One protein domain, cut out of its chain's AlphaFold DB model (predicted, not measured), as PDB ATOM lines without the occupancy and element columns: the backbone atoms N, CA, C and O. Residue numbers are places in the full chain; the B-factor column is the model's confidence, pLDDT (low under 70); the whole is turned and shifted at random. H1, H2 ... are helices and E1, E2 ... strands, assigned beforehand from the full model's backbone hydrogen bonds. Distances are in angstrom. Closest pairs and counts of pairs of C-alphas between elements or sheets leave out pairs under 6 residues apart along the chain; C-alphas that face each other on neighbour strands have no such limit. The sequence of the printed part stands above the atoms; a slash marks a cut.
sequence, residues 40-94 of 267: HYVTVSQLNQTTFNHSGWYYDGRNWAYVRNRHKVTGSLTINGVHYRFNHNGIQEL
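What this domain is: This is residues 40 to 94 of the 267 residues of the protein "N-acetylmuramoyl-L-alanine amidase" of Lactobacillus frumenti DSM 13145 (UniProt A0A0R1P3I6). Two small two-stranded hairpins stand one after the other along the longest axis, their strands running crosswise, with a one-turn helix at the far side of the first hairpin. The first hairpin, E1 and E2, lies in the middle, between H1 and the second hairpin, E3 and E4, and much of the rest is loop. The printed part has 55 residues with one named helix and four named strands, in the order H1, E1, E2, E3, E4; under half of the residues are in named elements, and the class is mostly strand. There are two sheets, E1 - E2 and E3 - E4, each antiparallel. The whole is compact and rounded, with a radius of gyration of the C-alphas of 10.1 A and spans of 27 by 22 by 19 A.

How they stand to each other: Residues 40 to 41 pair in parallel with residues 58 to 59 of E1, the strand of residues 56 to 59. H1, residues 44 to 47, comes closest to E1 at the C-alphas of Leu 47 and Tyr 58, 7.1 A apart. Too short for any O i to N i+4 pair, H1 has 1 O i to N i+3 pair, within hydrogen-bond range. E1 and E2, residues 64 to 68, form a hairpin over a tight link, antiparallel at 155 degrees between their directions; N 58 and O 65 are 2.8 A apart, within hydrogen-bond range. Residues 67 to 68 of E2 also pair, antiparallel, with residues 71 to 72. E3, residues 75 to 79, and E4, residues 82 to 86, form a hairpin at 153 degrees, with N 86 and O 75 2.8 A apart, within hydrogen-bond range. The closest C-alphas of E2 and E4 are those of Ala 65 and Phe 86, 7.6 A apart. E2 and E3 are apart, and so are E1 and E4. Residues 85 to 86 of E4 pair, antiparallel, with residues 92 to 93.

Where its parts are: H1 begins at C-alpha 44, at (57.015, 39.632, 35.387), and measures 5.1 A from first to last C-alpha. E1, from Gly 56 to Tyr 59, measures 10.1 A. E2, from Trp 64 to Arg 68, measures 13.5 A and begins at C-alpha 64, at (47.714, 37.307, 39.598). E3, from Gly 75 to Ile 79, measures 12.9 A. E4, from Val 82 to Phe 86, measures 13.1 A and ends at C-alpha 86, at (45.969, 28.785, 41.742).

The domain as a whole: The two C-alphas farthest apart are those of Ser 45 and Gly 81, 29.7 A. The printed part runs from residue 40 to 94 and has no cut. The links E1 to E2 and E3 to E4 are tight, those from H1 to E1 and from E2 to E3 are short, and no link is long. The mean pLDDT of the printed part is 96.3, and no printed residue is under 70.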
ATOM      1  N   HIS A  40      50.052  44.414  45.240       95.25
ATOM      2  CA  HIS A  40      51.405  44.789  44.843       95.25
ATOM      3  C   HIS A  40      51.564  44.683  43.319       95.25
ATOM      4  O   HIS A  40      51.572  43.587  42.759       95.25
ATOM      5  N   TYR A  41      51.736  45.818  42.645       94.75
ATOM      6  CA  TYR A  41      52.035  45.855  41.210       94.75
ATOM      7  C   TYR A  41      53.525  45.632  40.987       94.75
ATOM      8  O   TYR A  41      54.359  46.354  41.538       94.75
ATOM      9  N   VAL A  42      53.859  44.612  40.206       96.19
ATOM     10  CA  VAL A  42      55.231  44.140  40.022       96.19
ATOM     11  C   VAL A  42      55.536  43.885  38.551       96.19
ATOM     12  O   VAL A  42      54.668  43.910  37.693       96.19
ATOM     13  N   THR A  43      56.801  43.653  38.237       97.31
ATOM     14  CA  THR A  43      57.215  43.149  36.925       97.31
ATOM     15  C   THR A  43      57.039  41.633  36.847       97.31
ATOM     16  O   THR A  43      57.036  40.942  37.868       97.31
ATOM     17  N   VAL A  44      57.013  41.089  35.628       97.00
ATOM     18  CA  VAL A  44      57.015  39.632  35.387       97.00
ATOM     19  C   VAL A  44      58.190  38.945  36.102       97.00
ATOM     20  O   VAL A  44      58.026  37.904  36.732       97.00
ATOM     21  N   SER A  45      59.379  39.559  36.072       96.88
ATOM     22  CA  SER A  45      60.573  39.039  36.758       96.88
ATOM     23  C   SER A  45      60.370  38.934  38.272       96.88
ATOM     24  O   SER A  45      60.730  37.930  38.884       96.88
ATOM     25  N   GLN A  46      59.734  39.937  38.880       96.19
ATOM     26  CA  GLN A  46      59.404  39.926  40.305       96.19
ATOM     27  C   GLN A  46      58.333  38.879  40.648       96.19
ATOM     28  O   GLN A  46      58.459  38.214  41.672       96.19
ATOM     29  N   LEU A  47      57.319  38.674  39.798       96.75
ATOM     30  CA  LEU A  47      56.285  37.649  40.020       96.75
ATOM     31  C   LEU A  47      56.813  36.206  39.856       96.75
ATOM     32  O   LEU A  47      56.290  35.261  40.461       96.75
ATOM     33  N   ASN A  48      57.876  36.035  39.066       95.56
ATOM     34  CA  ASN A  48      58.558  34.757  38.856       95.56
ATOM     35  C   ASN A  48      59.523  34.373  39.987       95.56
ATOM     36  O   ASN A  48      60.075  33.273  39.968       95.56
ATOM     37  N   GLN A  49      59.715  35.234  40.989       93.62
ATOM     38  CA  GLN A  49      60.514  34.898  42.165       93.62
ATOM     39  C   GLN A  49      59.849  33.797  43.007       93.62
ATOM     40  O   GLN A  49      58.635  33.576  42.973       93.62
ATOM     41  N   THR A  50      60.668  33.096  43.790       90.56
ATOM     42  CA  THR A  50      60.232  32.011  44.686       90.56
ATOM     43  C   THR A  50      59.885  32.502  46.092       90.56
ATOM     44  O   THR A  50      59.180  31.811  46.834       90.56
ATOM     45  N   THR A  51      60.360  33.696  46.456       93.88
ATOM     46  CA  THR A  51      60.161  34.308  47.770       93.88
ATOM     47  C   THR A  51      59.788  35.775  47.652       93.88
ATOM     48  O   THR A  51      60.362  36.493  46.839       93.88
ATOM     49  N   PHE A  52      58.907  36.229  48.535       94.69
ATOM     50  CA  PHE A  52      58.349  37.577  48.538       94.69
ATOM     51  C   PHE A  52      58.478  38.212  49.925       94.69
ATOM     52  O   PHE A  52      58.547  37.513  50.938       94.69
ATOM     53  N   ASN A  53      58.523  39.542  49.975       89.62
ATOM     54  CA  ASN A  53      58.718  40.278  51.229       89.62
ATOM     55  C   ASN A  53      57.416  40.535  51.994       89.62
ATOM     56  O   ASN A  53      57.461  40.699  53.210       89.62
ATOM     57  N   HIS A  54      56.272  40.538  51.306       90.19
ATOM     58  CA  HIS A  54      54.968  40.836  51.893       90.19
ATOM     59  C   HIS A  54      53.958  39.748  51.521       90.19
ATOM     60  O   HIS A  54      54.106  39.072  50.505       90.19
ATOM     61  N   SER A  55      52.958  39.547  52.380       92.06
ATOM     62  CA  SER A  55      51.790  38.726  52.039       92.06
ATOM     63  C   SER A  55      50.735  39.614  51.389       92.06
ATOM     64  O   SER A  55      50.634  40.784  51.740       92.06
ATOM     65  N   GLY A  56      49.939  39.060  50.481       94.94
ATOM     66  CA  GLY A  56      48.939  39.820  49.735       94.94
ATOM     67  C   GLY A  56      48.891  39.435  48.264       94.94
ATOM     68  O   GLY A  56      49.529  38.471  47.832       94.94
ATOM     69  N   TRP A  57      48.111  40.189  47.494       97.75
ATOM     70  CA  TRP A  57      48.016  40.001  46.052       97.75
ATOM     71  C   TRP A  57      49.199  40.636  45.334       97.75
ATOM     72  O   TRP A  57      49.626  41.731  45.680       97.75
ATOM     73  N   TYR A  58      49.693  39.964  44.303       98.00
ATOM     74  CA  TYR A  58      50.707  40.452  43.381       98.00
ATOM     75  C   TYR A  58      50.153  40.395  41.958       98.00
ATOM     76  O   TYR A  58      49.538  39.396  41.580       98.00
ATOM     77  N   TYR A  59      50.376  41.455  41.182       97.88
ATOM     78  CA  TYR A  59      49.911  41.575  39.801       97.88
ATOM     79  C   TYR A  59      51.032  42.080  38.897       97.88
ATOM     80  O   TYR A  59      51.629  43.115  39.190       97.88
ATOM     81  N   ASP A  60      51.312  41.370  37.801       97.25
ATOM     82  CA  ASP A  60      52.359  41.752  36.836       97.25
ATOM     83  C   ASP A  60      51.843  42.483  35.582       97.25
ATOM     84  O   ASP A  60      52.599  42.706  34.636       97.25
ATOM     85  N   GLY A  61      50.550  42.824  35.554       95.69
ATOM     86  CA  GLY A  61      49.861  43.353  34.370       95.69
ATOM     87  C   GLY A  61      49.109  42.292  33.556       95.69
ATOM     88  O   GLY A  61      48.340  42.648  32.658       95.69
ATOM     89  N   ARG A  62      49.302  41.001  33.860       97.00
ATOM     90  CA  ARG A  62      48.621  39.867  33.207       97.00
ATOM     91  C   ARG A  62      48.191  38.785  34.200       97.00
ATOM     92  O   ARG A  62      47.044  38.352  34.198       97.00
ATOM     93  N   ASN A  63      49.098  38.376  35.072       98.38
ATOM     94  CA  ASN A  63      48.959  37.280  36.010       98.38
ATOM     95  C   ASN A  63      48.772  37.789  37.434       98.38
ATOM     96  O   ASN A  63      49.438  38.727  37.877       98.38
ATOM     97  N   TRP A  64      47.916  37.093  38.173       98.56
ATOM     98  CA  TRP A  64      47.714  37.307  39.598       98.56
ATOM     99  C   TRP A  64      48.350  36.176  40.392       98.56
ATOM    100  O   TRP A  64      48.204  35.009  40.039       98.56
ATOM    101  N   ALA A  65      49.006  36.512  41.495       98.50
ATOM    102  CA  ALA A  65      49.416  35.549  42.507       98.50
ATOM    103  C   ALA A  65      49.001  36.056  43.884       98.50
ATOM    104  O   ALA A  65      49.014  37.260  44.138       98.50
ATOM    105  N   TYR A  66      48.670  35.140  44.788       97.81
ATOM    106  CA  TYR A  66      48.514  35.476  46.196       97.81
ATOM    107  C   TYR A  66      49.676  34.891  46.982       97.81
ATOM    108  O   TYR A  66      50.000  33.712  46.845       97.81
ATOM    109  N   VAL A  67      50.311  35.719  47.801       96.44
ATOM    110  CA  VAL A  67      51.460  35.335  48.611       96.44
ATOM    111  C   VAL A  67      51.042  35.239  50.069       96.44
ATOM    112  O   VAL A  67      50.456  36.169  50.624       96.44
ATOM    113  N   ARG A  68      51.407  34.129  50.714       93.94
ATOM    114  CA  ARG A  68      51.261  33.913  52.154       93.94
ATOM    115  C   ARG A  68      52.537  33.282  52.693       93.94
ATOM    116  O   ARG A  68      53.080  32.367  52.085       93.94
ATOM    117  N   ASN A  69      53.023  33.768  53.835       91.69
ATOM    118  CA  ASN A  69      54.270  33.284  54.443       91.69
ATOM    119  C   ASN A  69      55.453  33.323  53.456       91.69
ATOM    120  O   ASN A  69      56.218  32.371  53.364       91.69
ATOM    121  N   ARG A  70      55.584  34.429  52.707       93.81
ATOM    122  CA  ARG A  70      56.633  34.676  51.696       93.81
ATOM    123  C   ARG A  70      56.580  33.805  50.436       93.81
ATOM    124  O   ARG A  70      57.429  34.002  49.572       93.81
ATOM    125  N   HIS A  71      55.607  32.910  50.284       96.50
ATOM    126  CA  HIS A  71      55.490  32.029  49.119       96.50
ATOM    127  C   HIS A  71      54.142  32.193  48.417       96.50
ATOM    128  O   HIS A  71      53.139  32.523  49.053       96.50
ATOM    129  N   LYS A  72      54.115  31.954  47.102       97.56
ATOM    130  CA  LYS A  72      52.860  31.915  46.345       97.56
ATOM    131  C   LYS A  72      52.009  30.736  46.811       97.56
ATOM    132  O   LYS A  72      52.518  29.631  46.991       97.56
ATOM    133  N   VAL A  73      50.720  30.984  46.990       97.19
ATOM    134  CA  VAL A  73      49.723  29.951  47.269       97.19
ATOM    135  C   VAL A  73      49.462  29.147  45.997       97.19
ATOM    136  O   VAL A  73      49.377  29.713  44.912       97.19
ATOM    137  N   THR A  74      49.314  27.832  46.140       98.12
ATOM    138  CA  THR A  74      48.858  26.907  45.094       98.12
ATOM    139  C   THR A  74      47.561  26.227  45.543       98.12
ATOM    140  O   THR A  74      47.230  26.226  46.732       98.12
ATOM    141  N   GLY A  75      46.803  25.647  44.611       98.25
ATOM    142  CA  GLY A  75      45.533  24.993  44.928       98.25
ATOM    143  C   GLY A  75      44.403  25.996  45.149       98.25
ATOM    144  O   GLY A  75      44.325  27.005  44.458       98.25
ATOM    145  N   SER A  76      43.485  25.707  46.071       98.00
ATOM    146  CA  SER A  76      42.302  26.544  46.312       98.00
ATOM    147  C   SER A  76      42.396  27.300  47.633       98.00
ATOM    148  O   SER A  76      42.816  26.736  48.644       98.00
ATOM    149  N   LEU A  77      41.985  28.569  47.638       97.31
ATOM    150  CA  LEU A  77      41.961  29.402  48.839       97.31
ATOM    151  C   LEU A  77      40.809  30.407  48.780       97.31
ATOM    152  O   LEU A  77      40.612  31.079  47.771       97.31
ATOM    153  N   THR A  78      40.093  30.562  49.892       97.19
ATOM    154  CA  THR A  78      39.113  31.640  50.062       97.19
ATOM    155  C   THR A  78      39.783  32.860  50.683       97.19
ATOM    156  O   THR A  78      40.361  32.766  51.766       97.19
ATOM    157  N   ILE A  79      39.682  34.012  50.021       95.69
ATOM    158  CA  ILE A  79      40.224  35.295  50.487       95.69
ATOM    159  C   ILE A  79      39.091  36.317  50.437       95.69
ATOM    160  O   ILE A  79      38.423  36.453  49.418       95.69
ATOM    161  N   ASN A  80      38.837  37.019  51.543       94.94
ATOM    162  CA  ASN A  80      37.794  38.051  51.643       94.94
ATOM    163  C   ASN A  80      36.406  37.592  51.133       94.94
ATOM    164  O   ASN A  80      35.672  38.353  50.512       94.94
ATOM    165  N   GLY A  81      36.050  36.325  51.386       94.12
ATOM    166  CA  GLY A  81      34.761  35.744  50.987       94.12
ATOM    167  C   GLY A  81      34.668  35.278  49.528       94.12
ATOM    168  O   GLY A  81      33.605  34.824  49.111       94.12
ATOM    169  N   VAL A  82      35.760  35.343  48.760       97.88
ATOM    170  CA  VAL A  82      35.825  34.901  47.359       97.88
ATOM    171  C   VAL A  82      36.745  33.688  47.248       97.88
ATOM    172  O   VAL A  82      37.814  33.658  47.854       97.88
ATOM    173  N   HIS A  83      36.314  32.671  46.504       97.69
ATOM    174  CA  HIS A  83      37.081  31.449  46.278       97.69
ATOM    175  C   HIS A  83      37.998  31.604  45.061       97.69
ATOM    176  O   HIS A  83      37.531  31.897  43.962       97.69
ATOM    177  N   TYR A  84      39.291  31.350  45.248       98.50
ATOM    178  CA  TYR A  84      40.318  31.452  44.216       98.50
ATOM    179  C   TYR A  84      40.980  30.099  43.976       98.50
ATOM    180  O   TYR A  84      41.171  29.318  44.911       98.50
ATOM    181  N   ARG A  85      41.377  29.849  42.728       98.56
ATOM    182  CA  ARG A  85      42.201  28.704  42.335       98.56
ATOM    183  C   ARG A  85      43.536  29.195  41.800       98.56
ATOM    184  O   ARG A  85      43.579  30.182  41.073       98.56
ATOM    185  N   PHE A  86      44.604  28.499  42.152       98.62
ATOM    186  CA  PHE A  86      45.969  28.785  41.742       98.62
ATOM    187  C   PHE A  86      46.606  27.506  41.204       98.62
ATOM    188  O   PHE A  86      46.533  26.447  41.836       98.62
ATOM    189  N   ASN A  87      47.266  27.609  40.056       98.31
ATOM    190  CA  ASN A  87      47.972  26.487  39.449       98.31
ATOM    191  C   ASN A  87      49.248  26.118  40.234       98.31
ATOM    192  O   ASN A  87      49.589  26.726  41.251       98.31
ATOM    193  N   HIS A  88      50.000  25.127  39.745       97.50
ATOM    194  CA  HIS A  88      51.225  24.655  40.404       97.50
ATOM    195  C   HIS A  88      52.345  25.715  40.500       97.50
ATOM    196  O   HIS A  88      53.254  25.564  41.310       97.50
ATOM    197  N   ASN A  89      52.288  26.787  39.698       97.06
ATOM    198  CA  ASN A  89      53.220  27.923  39.750       97.06
ATOM    199  C   ASN A  89      52.730  29.055  40.673       97.06
ATOM    200  O   ASN A  89      53.381  30.103  40.775       97.06
ATOM    201  N   GLY A  90      51.575  28.866  41.317       98.00
ATOM    202  CA  GLY A  90      50.925  29.843  42.181       98.00
ATOM    203  C   GLY A  90      50.322  31.031  41.434       98.00
ATOM    204  O   GLY A  90      50.162  32.103  42.016       98.00
ATOM    205  N   ILE A  91      50.028  30.856  40.142       98.44
ATOM    206  CA  ILE A  91      49.308  31.835  39.328       98.44
ATOM    207  C   ILE A  91      47.821  31.507  39.370       98.44
ATOM    208  O   ILE A  91      47.439  30.343  39.239       98.44
ATOM    209  N   GLN A  92      46.993  32.529  39.563       98.62
ATOM    210  CA  GLN A  92      45.547  32.396  39.618       98.62
ATOM    211  C   GLN A  92      44.988  31.866  38.293       98.62
ATOM    212  O   GLN A  92      45.293  32.383  37.221       98.62
ATOM    213  N   GLU A  93      44.099  30.885  38.392       98.56
ATOM    214  CA  GLU A  93      43.216  30.454  37.314       98.56
ATOM    215  C   GLU A  93      41.975  31.359  37.339       98.56
ATOM    216  O   GLU A  93      41.155  31.279  38.257       98.56
ATOM    217  N   LEU A  94      41.869  32.284  36.381       98.06
ATOM    218  CA  LEU A  94      40.728  33.199  36.301       98.06
ATOM    219  C   LEU A  94      39.458  32.437  35.870       98.06
ATOM    220  O   LEU A  94      39.538  31.603  34.969       98.06
TER     221      LEU A  94